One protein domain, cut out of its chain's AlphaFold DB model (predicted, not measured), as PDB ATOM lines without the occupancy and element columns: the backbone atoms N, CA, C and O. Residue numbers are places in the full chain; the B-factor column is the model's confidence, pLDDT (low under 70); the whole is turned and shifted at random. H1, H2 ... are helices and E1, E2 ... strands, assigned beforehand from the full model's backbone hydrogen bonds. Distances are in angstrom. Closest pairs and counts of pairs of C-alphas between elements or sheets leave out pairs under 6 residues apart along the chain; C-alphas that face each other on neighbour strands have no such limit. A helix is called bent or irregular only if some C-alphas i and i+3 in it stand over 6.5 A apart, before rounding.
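This is residues 404 to 492 of the 969 residues of the protein "F-box domain-containing protein" of Gymnopilus dilepis (UniProt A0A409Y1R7). A long helix, H4, makes one end of the longest axis, while a strand hairpin, E4 and E5, reaches out sideways with its tip, residues 461 to 466, sticking out free. At the other end of the long axis lie the small hairpin E1 and E2 and the helix H1; E3 pairs with the base of E5, and H3 packs on H4 with the short H2 nearby. The printed part has 89 residues, with four named helices and five named strands in the order E1 E2 H1 E3 H2 H3 E4 E5 H4, class mixed; the larger sheet runs E3 - E5 - E4, antiparallel. It is only just loose, close to compact, with a radius of gyration of the C-alphas of 14.7 A and spans of 50 by 34 by 22 A.

Start at Cys 404 and go on to C-alpha 413 at (-56.520, -17.930, -17.791), where E1 begins, residues 413 to 415. E2 is residues 420 to 422, H1 residues 424 to 430 and 10.0 A long, E3 residues 431 to 433, and H2 residues 437 to 441. H3, residues 445 to 454, is 15.7 A long and irregular: C-alphas 446 and 449 are 7.6 A apart. E4 is residues 458 to 462, 12.6 A, and E5 residues 465 to 471, 19.8 A. Find C-alpha 472 at (-51.863, -33.615, -22.211); from there H4 runs 26.3 A to C-alpha 490 at (-32.819, -49.843, -30.321).

Look first at E5, whose pairing is staggered: residues 465 to 469 pair with E4, in a hairpin, and 469 to 471 with E3. Find N 460 and O 467 at 2.9 A, and N 432 and O 470 at 2.9 A, within hydrogen-bond range. E3, H2 H3 and E4 form a split strand-helix-strand unit, two strands running the same way with E5 between them, its crossover right-handed. H1 only grazes this sheet with residues 427 to 430, and H4 with 472 to 475. H3 touches H4, at residues 475 to 483 of H4 alone, closest at the C-alphas of Val 451 and Met 479, 6.4 A; the tilt of 69 degrees, opposite ways, is only just steep. H2 and H4 are near each other. E1 and E2 form an antiparallel hairpin, with N 413 and O 422 at 2.8 A. In H1, H2 and H4 every O i to N i+4 pair is within hydrogen-bond range; H3 has 2 of 6, and 4 of 7 O i to N i+3.

The C-alphas farthest apart, of Asn 410 and Arg 492, are 50.1 A apart. The printed part has no cut, and each link between elements is tight. Mean pLDDT of the printed part is 73.6; residues 438 to 449, 460 to 466 and 483 to 492 are under 70.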
ATOM      1  N   CYS A 404     -59.785 -18.315 -25.052       81.44
ATOM      2  CA  CYS A 404     -59.275 -19.678 -25.013       81.44
ATOM      3  C   CYS A 404     -58.698 -20.063 -26.375       81.44
ATOM      4  O   CYS A 404     -59.370 -19.930 -27.401       81.44
ATOM      5  N   MET A 405     -57.476 -20.590 -26.384       83.25
ATOM      6  CA  MET A 405     -56.784 -20.981 -27.615       83.25
ATOM      7  C   MET A 405     -57.399 -22.210 -28.295       83.25
ATOM      8  O   MET A 405     -57.148 -22.433 -29.475       83.25
ATOM      9  N   VAL A 406     -58.203 -22.984 -27.565       82.94
ATOM     10  CA  VAL A 406     -58.808 -24.230 -28.052       82.94
ATOM     11  C   VAL A 406     -60.230 -23.984 -28.542       82.94
ATOM     12  O   VAL A 406     -60.542 -24.230 -29.701       82.94
ATOM     13  N   CYS A 407     -61.097 -23.453 -27.676       77.19
ATOM     14  CA  CYS A 407     -62.524 -23.307 -27.975       77.19
ATOM     15  C   CYS A 407     -62.946 -21.880 -28.371       77.19
ATOM     16  O   CYS A 407     -64.089 -21.666 -28.777       77.19
ATOM     17  N   GLY A 408     -62.067 -20.882 -28.221       76.62
ATOM     18  CA  GLY A 408     -62.362 -19.485 -28.553       76.62
ATOM     19  C   GLY A 408     -63.370 -18.786 -27.627       76.62
ATOM     20  O   GLY A 408     -63.849 -17.702 -27.967       76.62
ATOM     21  N   ARG A 409     -63.734 -19.386 -26.483       72.75
ATOM     22  CA  ARG A 409     -64.561 -18.730 -25.452       72.75
ATOM     23  C   ARG A 409     -63.727 -17.742 -24.634       72.75
ATOM     24  O   ARG A 409     -62.525 -17.933 -24.472       72.75
ATOM     25  N   ASN A 410     -64.385 -16.705 -24.122       70.00
ATOM     26  CA  ASN A 410     -63.778 -15.748 -23.193       70.00
ATOM     27  C   ASN A 410     -63.599 -16.377 -21.797       70.00
ATOM     28  O   ASN A 410     -64.164 -17.436 -21.518       70.00
ATOM     29  N   GLY A 411     -62.868 -15.703 -20.909       70.00
ATOM     30  CA  GLY A 411     -62.571 -16.178 -19.557       70.00
ATOM     31  C   GLY A 411     -61.360 -17.108 -19.472       70.00
ATOM     32  O   GLY A 411     -61.254 -17.871 -18.520       70.00
ATOM     33  N   ALA A 412     -60.467 -17.081 -20.462       80.00
ATOM     34  CA  ALA A 412     -59.282 -17.924 -20.468       80.00
ATOM     35  C   ALA A 412     -58.146 -17.371 -19.596       80.00
ATOM     36  O   ALA A 412     -57.703 -16.232 -19.785       80.00
ATOM     37  N   LYS A 413     -57.660 -18.203 -18.672       79.50
ATOM     38  CA  LYS A 413     -56.520 -17.930 -17.791       79.50
ATOM     39  C   LYS A 413     -55.212 -18.086 -18.555       79.50
ATOM     40  O   LYS A 413     -55.116 -18.927 -19.445       79.50
ATOM     41  N   SER A 414     -54.220 -17.261 -18.228       85.75
ATOM     42  CA  SER A 414     -52.864 -17.407 -18.760       85.75
ATOM     43  C   SER A 414     -52.118 -18.474 -17.978       85.75
ATOM     44  O   SER A 414     -51.815 -18.271 -16.809       85.75
ATOM     45  N   LEU A 415     -51.786 -19.574 -18.645       86.19
ATOM     46  CA  LEU A 415     -50.925 -20.614 -18.100       86.19
ATOM     47  C   LEU A 415     -49.511 -20.362 -18.623       86.19
ATOM     48  O   LEU A 415     -49.176 -20.708 -19.762       86.19
ATOM     49  N   PHE A 416     -48.709 -19.651 -17.825       86.31
ATOM     50  CA  PHE A 416     -47.386 -19.170 -18.235       86.31
ATOM     51  C   PHE A 416     -46.391 -20.298 -18.471       86.31
ATOM     52  O   PHE A 416     -45.565 -20.171 -19.371       86.31
ATOM     53  N   SER A 417     -46.506 -21.411 -17.747       85.31
ATOM     54  CA  SER A 417     -45.632 -22.563 -17.975       85.31
ATOM     55  C   SER A 417     -45.897 -23.201 -19.342       85.31
ATOM     56  O   SER A 417     -44.967 -23.547 -20.062       85.31
ATOM     57  N   PHE A 418     -47.158 -23.265 -19.781       85.94
ATOM     58  CA  PHE A 418     -47.517 -23.838 -21.087       85.94
ATOM     59  C   PHE A 418     -47.531 -22.813 -22.228       85.94
ATOM     60  O   PHE A 418     -47.663 -23.183 -23.393       85.94
ATOM     61  N   LEU A 419     -47.414 -21.517 -21.918       85.25
ATOM     62  CA  LEU A 419     -47.549 -20.392 -22.855       85.25
ATOM     63  C   LEU A 419     -48.913 -20.303 -23.541       85.25
ATOM     64  O   LEU A 419     -49.049 -19.748 -24.642       85.25
ATOM     65  N   LYS A 420     -49.942 -20.834 -22.886       87.81
ATOM     66  CA  LYS A 420     -51.281 -20.997 -23.451       87.81
ATOM     67  C   LYS A 420     -52.326 -20.275 -22.614       87.81
ATOM     68  O   LYS A 420     -52.079 -19.870 -21.481       87.81
ATOM     69  N   ARG A 421     -53.501 -20.079 -23.216       86.00
ATOM     70  CA  ARG A 421     -54.687 -19.573 -22.524       86.00
ATOM     71  C   ARG A 421     -55.825 -20.572 -22.626       86.00
ATOM     72  O   ARG A 421     -56.273 -20.845 -23.744       86.00
ATOM     73  N   TYR A 422     -56.323 -21.047 -21.487       84.19
ATOM     74  CA  TYR A 422     -57.441 -21.991 -21.410       84.19
ATOM     75  C   TYR A 422     -58.586 -21.432 -20.577       84.19
ATOM     76  O   TYR A 422     -58.367 -20.797 -19.552       84.19
ATOM     77  N   CYS A 423     -59.821 -21.617 -21.053       81.38
ATOM     78  CA  CYS A 423     -60.996 -21.394 -20.211       81.38
ATOM     79  C   CYS A 423     -61.119 -22.534 -19.190       81.38
ATOM     80  O   CYS A 423     -60.619 -23.621 -19.484       81.38
ATOM     81  N   PRO A 424     -61.842 -22.345 -18.071       77.31
ATOM     82  CA  PRO A 424     -61.912 -23.336 -16.993       77.31
ATOM     83  C   PRO A 424     -62.282 -24.749 -17.470       77.31
ATOM     84  O   PRO A 424     -61.669 -25.727 -17.071       77.31
ATOM     85  N   THR A 425     -63.215 -24.856 -18.421       79.94
ATOM     86  CA  THR A 425     -63.604 -26.145 -19.019       79.94
ATOM     87  C   THR A 425     -62.481 -26.806 -19.822       79.94
ATOM     88  O   THR A 425     -62.297 -28.012 -19.758       79.94
ATOM     89  N   CYS A 426     -61.742 -26.035 -20.630       81.62
ATOM     90  CA  CYS A 426     -60.636 -26.589 -21.414       81.62
ATOM     91  C   CYS A 426     -59.433 -26.901 -20.528       81.62
ATOM     92  O   CYS A 426     -58.727 -27.857 -20.807       81.62
ATOM     93  N   GLU A 427     -59.212 -26.104 -19.486       83.44
ATOM     94  CA  GLU A 427     -58.184 -26.338 -18.480       83.44
ATOM     95  C   GLU A 427     -58.422 -27.680 -17.782       83.44
ATOM     96  O   GLU A 427     -57.553 -28.537 -17.868       83.44
ATOM     97  N   GLY A 428     -59.627 -27.929 -17.253       81.75
ATOM     98  CA  GLY A 428     -59.967 -29.207 -16.610       81.75
ATOM     99  C   GLY A 428     -59.900 -30.438 -17.525       81.75
ATOM    100  O   GLY A 428     -59.737 -31.548 -17.041       81.75
ATOM    101  N   ASN A 429     -59.983 -30.257 -18.849       83.81
ATOM    102  CA  ASN A 429     -59.892 -31.360 -19.816       83.81
ATOM    103  C   ASN A 429     -58.476 -31.591 -20.372       83.81
ATOM    104  O   ASN A 429     -58.211 -32.640 -20.958       83.81
ATOM    105  N   LEU A 430     -57.601 -30.581 -20.321       84.25
ATOM    106  CA  LEU A 430     -56.295 -30.602 -20.995       84.25
ATOM    107  C   LEU A 430     -55.122 -30.566 -20.027       84.25
ATOM    108  O   LEU A 430     -54.027 -30.979 -20.407       84.25
ATOM    109  N   ILE A 431     -55.336 -30.045 -18.825       87.12
ATOM    110  CA  ILE A 431     -54.346 -30.031 -17.763       87.12
ATOM    111  C   ILE A 431     -54.591 -31.252 -16.891       87.12
ATOM    112  O   ILE A 431     -55.690 -31.445 -16.382       87.12
ATOM    113  N   ILE A 432     -53.562 -32.080 -16.762       83.75
ATOM    114  CA  ILE A 432     -53.619 -33.362 -16.066       83.75
ATOM    115  C   ILE A 432     -52.486 -33.457 -15.048       83.75
ATOM    116  O   ILE A 432     -51.387 -32.937 -15.281       83.75
ATOM    117  N   ARG A 433     -52.744 -34.121 -13.921       81.75
ATOM    118  CA  ARG A 433     -51.727 -34.394 -12.901       81.75
ATOM    119  C   ARG A 433     -50.793 -35.524 -13.323       81.75
ATOM    120  O   ARG A 433     -51.166 -36.403 -14.099       81.75
ATOM    121  N   THR A 434     -49.564 -35.507 -12.804       77.38
ATOM    122  CA  THR A 434     -48.565 -36.535 -13.126       77.38
ATOM    123  C   THR A 434     -49.028 -37.960 -12.788       77.38
ATOM    124  O   THR A 434     -48.736 -38.876 -13.549       77.38
ATOM    125  N   ASP A 435     -49.758 -38.149 -11.690       74.12
ATOM    126  CA  ASP A 435     -50.261 -39.451 -11.230       74.12
ATOM    127  C   ASP A 435     -51.448 -39.977 -12.058       74.12
ATOM    128  O   ASP A 435     -51.567 -41.177 -12.290       74.12
ATOM    129  N   GLU A 436     -52.279 -39.088 -12.598       73.69
ATOM    130  CA  GLU A 436     -53.424 -39.448 -13.447       73.69
ATOM    131  C   GLU A 436     -53.026 -39.793 -14.895       73.69
ATOM    132  O   GLU A 436     -53.797 -40.419 -15.628       73.69
ATOM    133  N   LEU A 437     -51.813 -39.429 -15.332       72.25
ATOM    134  CA  LEU A 437     -51.330 -39.669 -16.701       72.25
ATOM    135  C   LEU A 437     -51.383 -41.143 -17.118       72.25
ATOM    136  O   LEU A 437     -51.624 -41.434 -18.292       72.25
ATOM    137  N   GLN A 438     -51.160 -42.064 -16.179       65.56
ATOM    138  CA  GLN A 438     -51.137 -43.502 -16.453       65.56
ATOM    139  C   GLN A 438     -52.513 -44.020 -16.904       65.56
ATOM    140  O   GLN A 438     -52.598 -44.813 -17.841       65.56
ATOM    141  N   ASN A 439     -53.590 -43.470 -16.336       66.81
ATOM    142  CA  ASN A 439     -54.969 -43.824 -16.678       66.81
ATOM    143  C   ASN A 439     -55.378 -43.309 -18.069       66.81
ATOM    144  O   ASN A 439     -56.206 -43.918 -18.743       66.81
ATOM    145  N   HIS A 440     -54.785 -42.203 -18.529       64.56
ATOM    146  CA  HIS A 440     -55.131 -41.571 -19.807       64.56
ATOM    147  C   HIS A 440     -54.306 -42.047 -21.011       64.56
ATOM    148  O   HIS A 440     -54.675 -41.742 -22.151       64.56
ATOM    149  N   LEU A 441     -53.179 -42.725 -20.779       62.00
ATOM    150  CA  LEU A 441     -52.232 -43.136 -21.823       62.00
ATOM    151  C   LEU A 441     -52.073 -44.666 -21.947       62.00
ATOM    152  O   LEU A 441     -51.469 -45.117 -22.915       62.00
ATOM    153  N   GLY A 442     -52.643 -45.464 -21.032       57.50
ATOM    154  CA  GLY A 442     -52.553 -46.932 -21.066       57.50
ATOM    155  C   GLY A 442     -51.120 -47.455 -20.865       57.50
ATOM    156  O   GLY A 442     -50.225 -46.687 -20.536       57.50
ATOM    157  N   ALA A 443     -50.883 -48.759 -21.076       49.34
ATOM    158  CA  ALA A 443     -49.612 -49.465 -20.814       49.34
ATOM    159  C   ALA A 443     -48.381 -49.019 -21.657       49.34
ATOM    160  O   ALA A 443     -47.299 -49.588 -21.508       49.34
ATOM    161  N   GLU A 444     -48.474 -47.957 -22.469       51.44
ATOM    162  CA  GLU A 444     -47.361 -47.318 -23.212       51.44
ATOM    163  C   GLU A 444     -46.347 -46.568 -22.289       51.44
ATOM    164  O   GLU A 444     -45.567 -45.715 -22.722       51.44
ATOM    165  N   VAL A 445     -46.342 -46.899 -20.991       48.81
ATOM    166  CA  VAL A 445     -45.825 -46.150 -19.824       48.81
ATOM    167  C   VAL A 445     -44.295 -46.058 -19.728       48.81
ATOM    168  O   VAL A 445     -43.778 -45.213 -18.997       48.81
ATOM    169  N   ARG A 446     -43.524 -46.852 -20.483       53.66
ATOM    170  CA  ARG A 446     -42.052 -46.935 -20.313       53.66
ATOM    171  C   ARG A 446     -41.286 -45.622 -20.577       53.66
ATOM    172  O   ARG A 446     -40.121 -45.525 -20.209       53.66
ATOM    173  N   LEU A 447     -41.917 -44.601 -21.168       57.59
ATOM    174  CA  LEU A 447     -41.279 -43.328 -21.542       57.59
ATOM    175  C   LEU A 447     -41.499 -42.167 -20.550       57.59
ATOM    176  O   LEU A 447     -40.967 -41.077 -20.780       57.59
ATOM    177  N   GLN A 448     -42.243 -42.357 -19.452       58.25
ATOM    178  CA  GLN A 448     -42.587 -41.267 -18.518       58.25
ATOM    179  C   GLN A 448     -41.352 -40.552 -17.932       58.25
ATOM    180  O   GLN A 448     -41.286 -39.320 -17.966       58.25
ATOM    181  N   ASN A 449     -40.332 -41.306 -17.504       64.44
ATOM    182  CA  ASN A 449     -39.101 -40.760 -16.907       64.44
ATOM    183  C   ASN A 449     -38.246 -39.947 -17.892       64.44
ATOM    184  O   ASN A 449     -37.429 -39.126 -17.481       64.44
ATOM    185  N   ILE A 450     -38.446 -40.153 -19.196       70.00
ATOM    186  CA  ILE A 450     -37.717 -39.449 -20.253       70.00
ATOM    187  C   ILE A 450     -38.519 -38.240 -20.739       70.00
ATOM    188  O   ILE A 450     -37.941 -37.192 -20.995       70.00
ATOM    189  N   VAL A 451     -39.843 -38.364 -20.863       75.56
ATOM    190  CA  VAL A 451     -40.701 -37.352 -21.499       75.56
ATOM    191  C   VAL A 451     -41.041 -36.194 -20.561       75.56
ATOM    192  O   VAL A 451     -40.965 -35.038 -20.978       75.56
ATOM    193  N   LEU A 452     -41.404 -36.474 -19.306       78.50
ATOM    194  CA  LEU A 452     -41.886 -35.440 -18.381       78.50
ATOM    195  C   LEU A 452     -40.833 -34.370 -18.048       78.50
ATOM    196  O   LEU A 452     -41.192 -33.191 -18.062       78.50
ATOM    197  N   PRO A 453     -39.540 -34.701 -17.848       81.88
ATOM    198  CA  PRO A 453     -38.503 -33.688 -17.629       81.88
ATOM    199  C   PRO A 453     -38.247 -32.768 -18.835       81.88
ATOM    200  O   PRO A 453     -37.578 -31.747 -18.688       81.88
ATOM    201  N   LEU A 454     -38.729 -33.129 -20.030       83.19
ATOM    202  CA  LEU A 454     -38.559 -32.354 -21.267       83.19
ATOM    203  C   LEU A 454     -39.728 -31.398 -21.536       83.19
ATOM    204  O   LEU A 454     -39.713 -30.677 -22.538       83.19
ATOM    205  N   LEU A 455     -40.751 -31.411 -20.680       84.81
ATOM    206  CA  LEU A 455     -41.972 -30.637 -20.848       84.81
ATOM    207  C   LEU A 455     -42.120 -29.576 -19.752       84.81
ATOM    208  O   LEU A 455     -41.776 -29.828 -18.594       84.81
ATOM    209  N   PRO A 456     -42.677 -28.397 -20.085       84.38
ATOM    210  CA  PRO A 456     -43.088 -27.440 -19.071       84.38
ATOM    211  C   PRO A 456     -44.140 -28.042 -18.138       84.38
ATOM    212  O   PRO A 456     -44.949 -28.876 -18.557       84.38
ATOM    213  N   HIS A 457     -44.141 -27.598 -16.884       84.94
ATOM    214  CA  HIS A 457     -45.090 -28.047 -15.871       84.94
ATOM    215  C   HIS A 457     -45.543 -26.886 -14.985       84.94
ATOM    216  O   HIS A 457     -44.867 -25.862 -14.878       84.94
ATOM    217  N   GLU A 458     -46.703 -27.037 -14.351       79.81
ATOM    218  CA  GLU A 458     -47.137 -26.141 -13.280       79.81
ATOM    219  C   GLU A 458     -47.088 -26.855 -11.938       79.81
ATOM    220  O   GLU A 458     -47.532 -27.992 -11.822       79.81
ATOM    221  N   ASN A 459     -46.552 -26.176 -10.924       74.19
ATOM    222  CA  ASN A 459     -46.614 -26.661  -9.554       74.19
ATOM    223  C   ASN A 459     -47.990 -26.322  -8.986       74.19
ATOM    224  O   ASN A 459     -48.378 -25.153  -8.945       74.19
ATOM    225  N   TYR A 460     -48.699 -27.351  -8.552       67.44
ATOM    226  CA  TYR A 460     -49.968 -27.248  -7.858       67.44
ATOM    227  C   TYR A 460     -49.791 -27.757  -6.434       67.44
ATOM    228  O   TYR A 460     -49.185 -28.808  -6.210       67.44
ATOM    229  N   VAL A 461     -50.281 -26.979  -5.475       55.31
ATOM    230  CA  VAL A 461     -50.244 -27.335  -4.058       55.31
ATOM    231  C   VAL A 461     -51.645 -27.785  -3.674       55.31
ATOM    232  O   VAL A 461     -52.592 -27.008  -3.779       55.31
ATOM    233  N   TRP A 462     -51.765 -29.039  -3.248       43.09
ATOM    234  CA  TRP A 462     -52.992 -29.588  -2.678       43.09
ATOM    235  C   TRP A 462     -52.649 -30.260  -1.350       43.09
ATOM    236  O   TRP A 462     -51.914 -31.249  -1.318       43.09
ATOM    237  N   GLY A 463     -53.152 -29.709  -0.243       55.00
ATOM    238  CA  GLY A 463     -52.755 -30.142   1.100       55.00
ATOM    239  C   GLY A 463     -51.249 -29.963   1.344       55.00
ATOM    240  O   GLY A 463     -50.682 -28.938   0.977       55.00
ATOM    241  N   ASN A 464     -50.599 -30.978   1.926       44.59
ATOM    242  CA  ASN A 464     -49.162 -30.976   2.254       44.59
ATOM    243  C   ASN A 464     -48.253 -31.482   1.107       44.59
ATOM    244  O   ASN A 464     -47.065 -31.712   1.324       44.59
ATOM    245  N   GLY A 465     -48.791 -31.702  -0.101       46.50
ATOM    246  CA  GLY A 465     -48.053 -32.260  -1.240       46.50
ATOM    247  C   GLY A 465     -47.837 -31.265  -2.385       46.50
ATOM    248  O   GLY A 465     -48.719 -30.470  -2.715       46.50
ATOM    249  N   HIS A 466     -46.676 -31.356  -3.042       64.81
ATOM    250  CA  HIS A 466     -46.392 -30.664  -4.302       64.81
ATOM    251  C   HIS A 466     -46.612 -31.608  -5.483       64.81
ATOM    252  O   HIS A 466     -45.953 -32.644  -5.582       64.81
ATOM    253  N   GLN A 467     -47.497 -31.236  -6.405       72.69
ATOM    254  CA  GLN A 467     -47.743 -32.002  -7.624       72.69
ATOM    255  C   GLN A 467     -47.460 -31.182  -8.874       72.69
ATOM    256  O   GLN A 467     -47.597 -29.958  -8.888       72.69
ATOM    257  N   LYS A 468     -47.061 -31.883  -9.938       83.31
ATOM    258  CA  LYS A 468     -46.801 -31.288 -11.245       83.31
ATOM    259  C   LYS A 468     -47.992 -31.531 -12.164       83.31
ATOM    260  O   LYS A 468     -48.487 -32.648 -12.303       83.31
ATOM    261  N   LEU A 469     -48.452 -30.457 -12.786       85.00
ATOM    262  CA  LEU A 469     -49.491 -30.468 -13.803       85.00
ATOM    263  C   LEU A 469     -48.850 -30.355 -15.182       85.00
ATOM    264  O   LEU A 469     -47.907 -29.580 -15.376       85.00
ATOM    265  N   HIS A 470     -49.395 -31.084 -16.149       86.62
ATOM    266  CA  HIS A 470     -48.916 -31.114 -17.526       86.62
ATOM    267  C   HIS A 470     -50.052 -30.882 -18.520       86.62
ATOM    268  O   HIS A 470     -51.202 -31.235 -18.276       86.62
ATOM    269  N   ASP A 471     -49.714 -30.326 -19.682       88.31
ATOM    270  CA  ASP A 471     -50.625 -30.249 -20.819       88.31
ATOM    271  C   ASP A 471     -50.617 -31.580 -21.588       88.31
ATOM    272  O   ASP A 471     -49.607 -31.969 -22.183       88.31
ATOM    273  N   ILE A 472     -51.753 -32.278 -21.610       84.25
ATOM    274  CA  ILE A 472     -51.863 -33.615 -22.211       84.25
ATOM    275  C   ILE A 472     -51.590 -33.621 -23.724       84.25
ATOM    276  O   ILE A 472     -51.122 -34.622 -24.275       84.25
ATOM    277  N   SER A 473     -51.851 -32.511 -24.424       83.19
ATOM    278  CA  SER A 473     -51.545 -32.386 -25.851       83.19
ATOM    279  C   SER A 473     -50.035 -32.322 -26.080       83.19
ATOM    280  O   SER A 473     -49.527 -32.934 -27.027       83.19
ATOM    281  N   ASP A 474     -49.313 -31.608 -25.217       85.50
ATOM    282  CA  ASP A 474     -47.854 -31.515 -25.287       85.50
ATOM    283  C   ASP A 474     -47.202 -32.849 -24.894       85.50
ATOM    284  O   ASP A 474     -46.295 -33.307 -25.595       85.50
ATOM    285  N   VAL A 475     -47.738 -33.530 -23.871       82.69
ATOM    286  CA  VAL A 475     -47.310 -34.882 -23.464       82.69
ATOM    287  C   VAL A 475     -47.449 -35.876 -24.615       82.69
ATOM    288  O   VAL A 475     -46.455 -36.475 -25.026       82.69
ATOM    289  N   ARG A 476     -48.639 -35.995 -25.223       80.06
ATOM    290  CA  ARG A 476     -48.871 -36.907 -26.363       80.06
ATOM    291  C   ARG A 476     -47.960 -36.598 -27.549       80.06
ATOM    292  O   ARG A 476     -47.469 -37.506 -28.218       80.06
ATOM    293  N   THR A 477     -47.731 -35.314 -27.824       82.19
ATOM    294  CA  THR A 477     -46.854 -34.890 -28.923       82.19
ATOM    295  C   THR A 477     -45.401 -35.279 -28.657       82.19
ATOM    296  O   THR A 477     -44.719 -35.737 -29.573       82.19
ATOM    297  N   MET A 478     -44.923 -35.117 -27.420       82.12
ATOM    298  CA  MET A 478     -43.554 -35.468 -27.047       82.12
ATOM    299  C   MET A 478     -43.348 -36.983 -26.986       82.12
ATOM    300  O   MET A 478     -42.352 -37.467 -27.516       82.12
ATOM    301  N   MET A 479     -44.312 -37.743 -26.460       75.19
ATOM    302  CA  MET A 479     -44.263 -39.210 -26.456       75.19
ATOM    303  C   MET A 479     -44.089 -39.783 -27.861       75.19
ATOM    304  O   MET A 479     -43.203 -40.604 -28.076       75.19
ATOM    305  N   ARG A 480     -44.856 -39.295 -28.846       72.44
ATOM    306  CA  ARG A 480     -44.716 -39.728 -30.248       72.44
ATOM    307  C   ARG A 480     -43.315 -39.470 -30.804       72.44
ATOM    308  O   ARG A 480     -42.795 -40.295 -31.545       72.44
ATOM    309  N   LYS A 481     -42.700 -38.336 -30.452       73.19
ATOM    310  CA  LYS A 481     -41.336 -38.001 -30.886       73.19
ATOM    311  C   LYS A 481     -40.301 -38.914 -30.234       73.19
ATOM    312  O   LYS A 481     -39.448 -39.444 -30.936       73.19
ATOM    313  N   VAL A 482     -40.397 -39.117 -28.920       73.00
ATOM    314  CA  VAL A 482     -39.459 -39.961 -28.168       73.00
ATOM    315  C   VAL A 482     -39.586 -41.430 -28.573       73.00
ATOM    316  O   VAL A 482     -38.565 -42.075 -28.764       73.00
ATOM    317  N   ALA A 483     -40.799 -41.944 -28.801       69.62
ATOM    318  CA  ALA A 483     -41.016 -43.320 -29.253       69.62
ATOM    319  C   ALA A 483     -40.359 -43.600 -30.616       69.62
ATOM    320  O   ALA A 483     -39.684 -44.612 -30.780       69.62
ATOM    321  N   VAL A 484     -40.490 -42.677 -31.579       66.31
ATOM    322  CA  VAL A 484     -39.830 -42.799 -32.891       66.31
ATOM    323  C   VAL A 484     -38.309 -42.796 -32.747       66.31
ATOM    324  O   VAL A 484     -37.636 -43.590 -33.394       66.31
ATOM    325  N   VAL A 485     -37.757 -41.936 -31.887       66.06
ATOM    326  CA  VAL A 485     -36.307 -41.880 -31.650       66.06
ATOM    327  C   VAL A 485     -35.811 -43.141 -30.931       66.06
ATOM    328  O   VAL A 485     -34.779 -43.681 -31.318       66.06
ATOM    329  N   GLN A 486     -36.565 -43.662 -29.961       64.62
ATOM    330  CA  GLN A 486     -36.201 -44.864 -29.209       64.62
ATOM    331  C   GLN A 486     -36.153 -46.113 -30.102       64.62
ATOM    332  O   GLN A 486     -35.157 -46.827 -30.086       64.62
ATOM    333  N   VAL A 487     -37.148 -46.309 -30.977       65.44
ATOM    334  CA  VAL A 487     -37.162 -47.418 -31.957       65.44
ATOM    335  C   VAL A 487     -35.942 -47.384 -32.890       65.44
ATOM    336  O   VAL A 487     -35.459 -48.427 -33.332       65.44
ATOM    337  N   LEU A 488     -35.424 -46.191 -33.201       59.28
ATOM    338  CA  LEU A 488     -34.239 -46.016 -34.047       59.28
ATOM    339  C   LEU A 488     -32.926 -46.240 -33.278       59.28
ATOM    340  O   LEU A 488     -31.959 -46.735 -33.858       59.28
ATOM    341  N   ILE A 489     -32.895 -45.919 -31.981       60.09
ATOM    342  CA  ILE A 489     -31.766 -46.201 -31.082       60.09
ATOM    343  C   ILE A 489     -31.651 -47.710 -30.821       60.09
ATOM    344  O   ILE A 489     -30.553 -48.258 -30.924       60.09
ATOM    345  N   ASP A 490     -32.772 -48.396 -30.583       63.91
ATOM    346  CA  ASP A 490     -32.819 -49.843 -30.321       63.91
ATOM    347  C   ASP A 490     -32.311 -50.669 -31.522       63.91
ATOM    348  O   ASP A 490     -31.786 -51.770 -31.361       63.91
ATOM    349  N   ARG A 491     -32.366 -50.102 -32.738       63.81
ATOM    350  CA  ARG A 491     -31.779 -50.665 -33.970       63.81
ATOM    351  C   ARG A 491     -30.297 -50.300 -34.190       63.81
ATOM    352  O   ARG A 491     -29.793 -50.446 -35.300       63.81
ATOM    353  N   ARG A 492     -29.593 -49.859 -33.137       56.88
ATOM    354  CA  ARG A 492     -28.141 -49.570 -33.075       56.88
ATOM    355  C   ARG A 492     -27.629 -48.473 -34.022       56.88
ATOM    356  O   ARG A 492     -26.482 -48.514 -34.464       56.88
TER     357      ARG A 492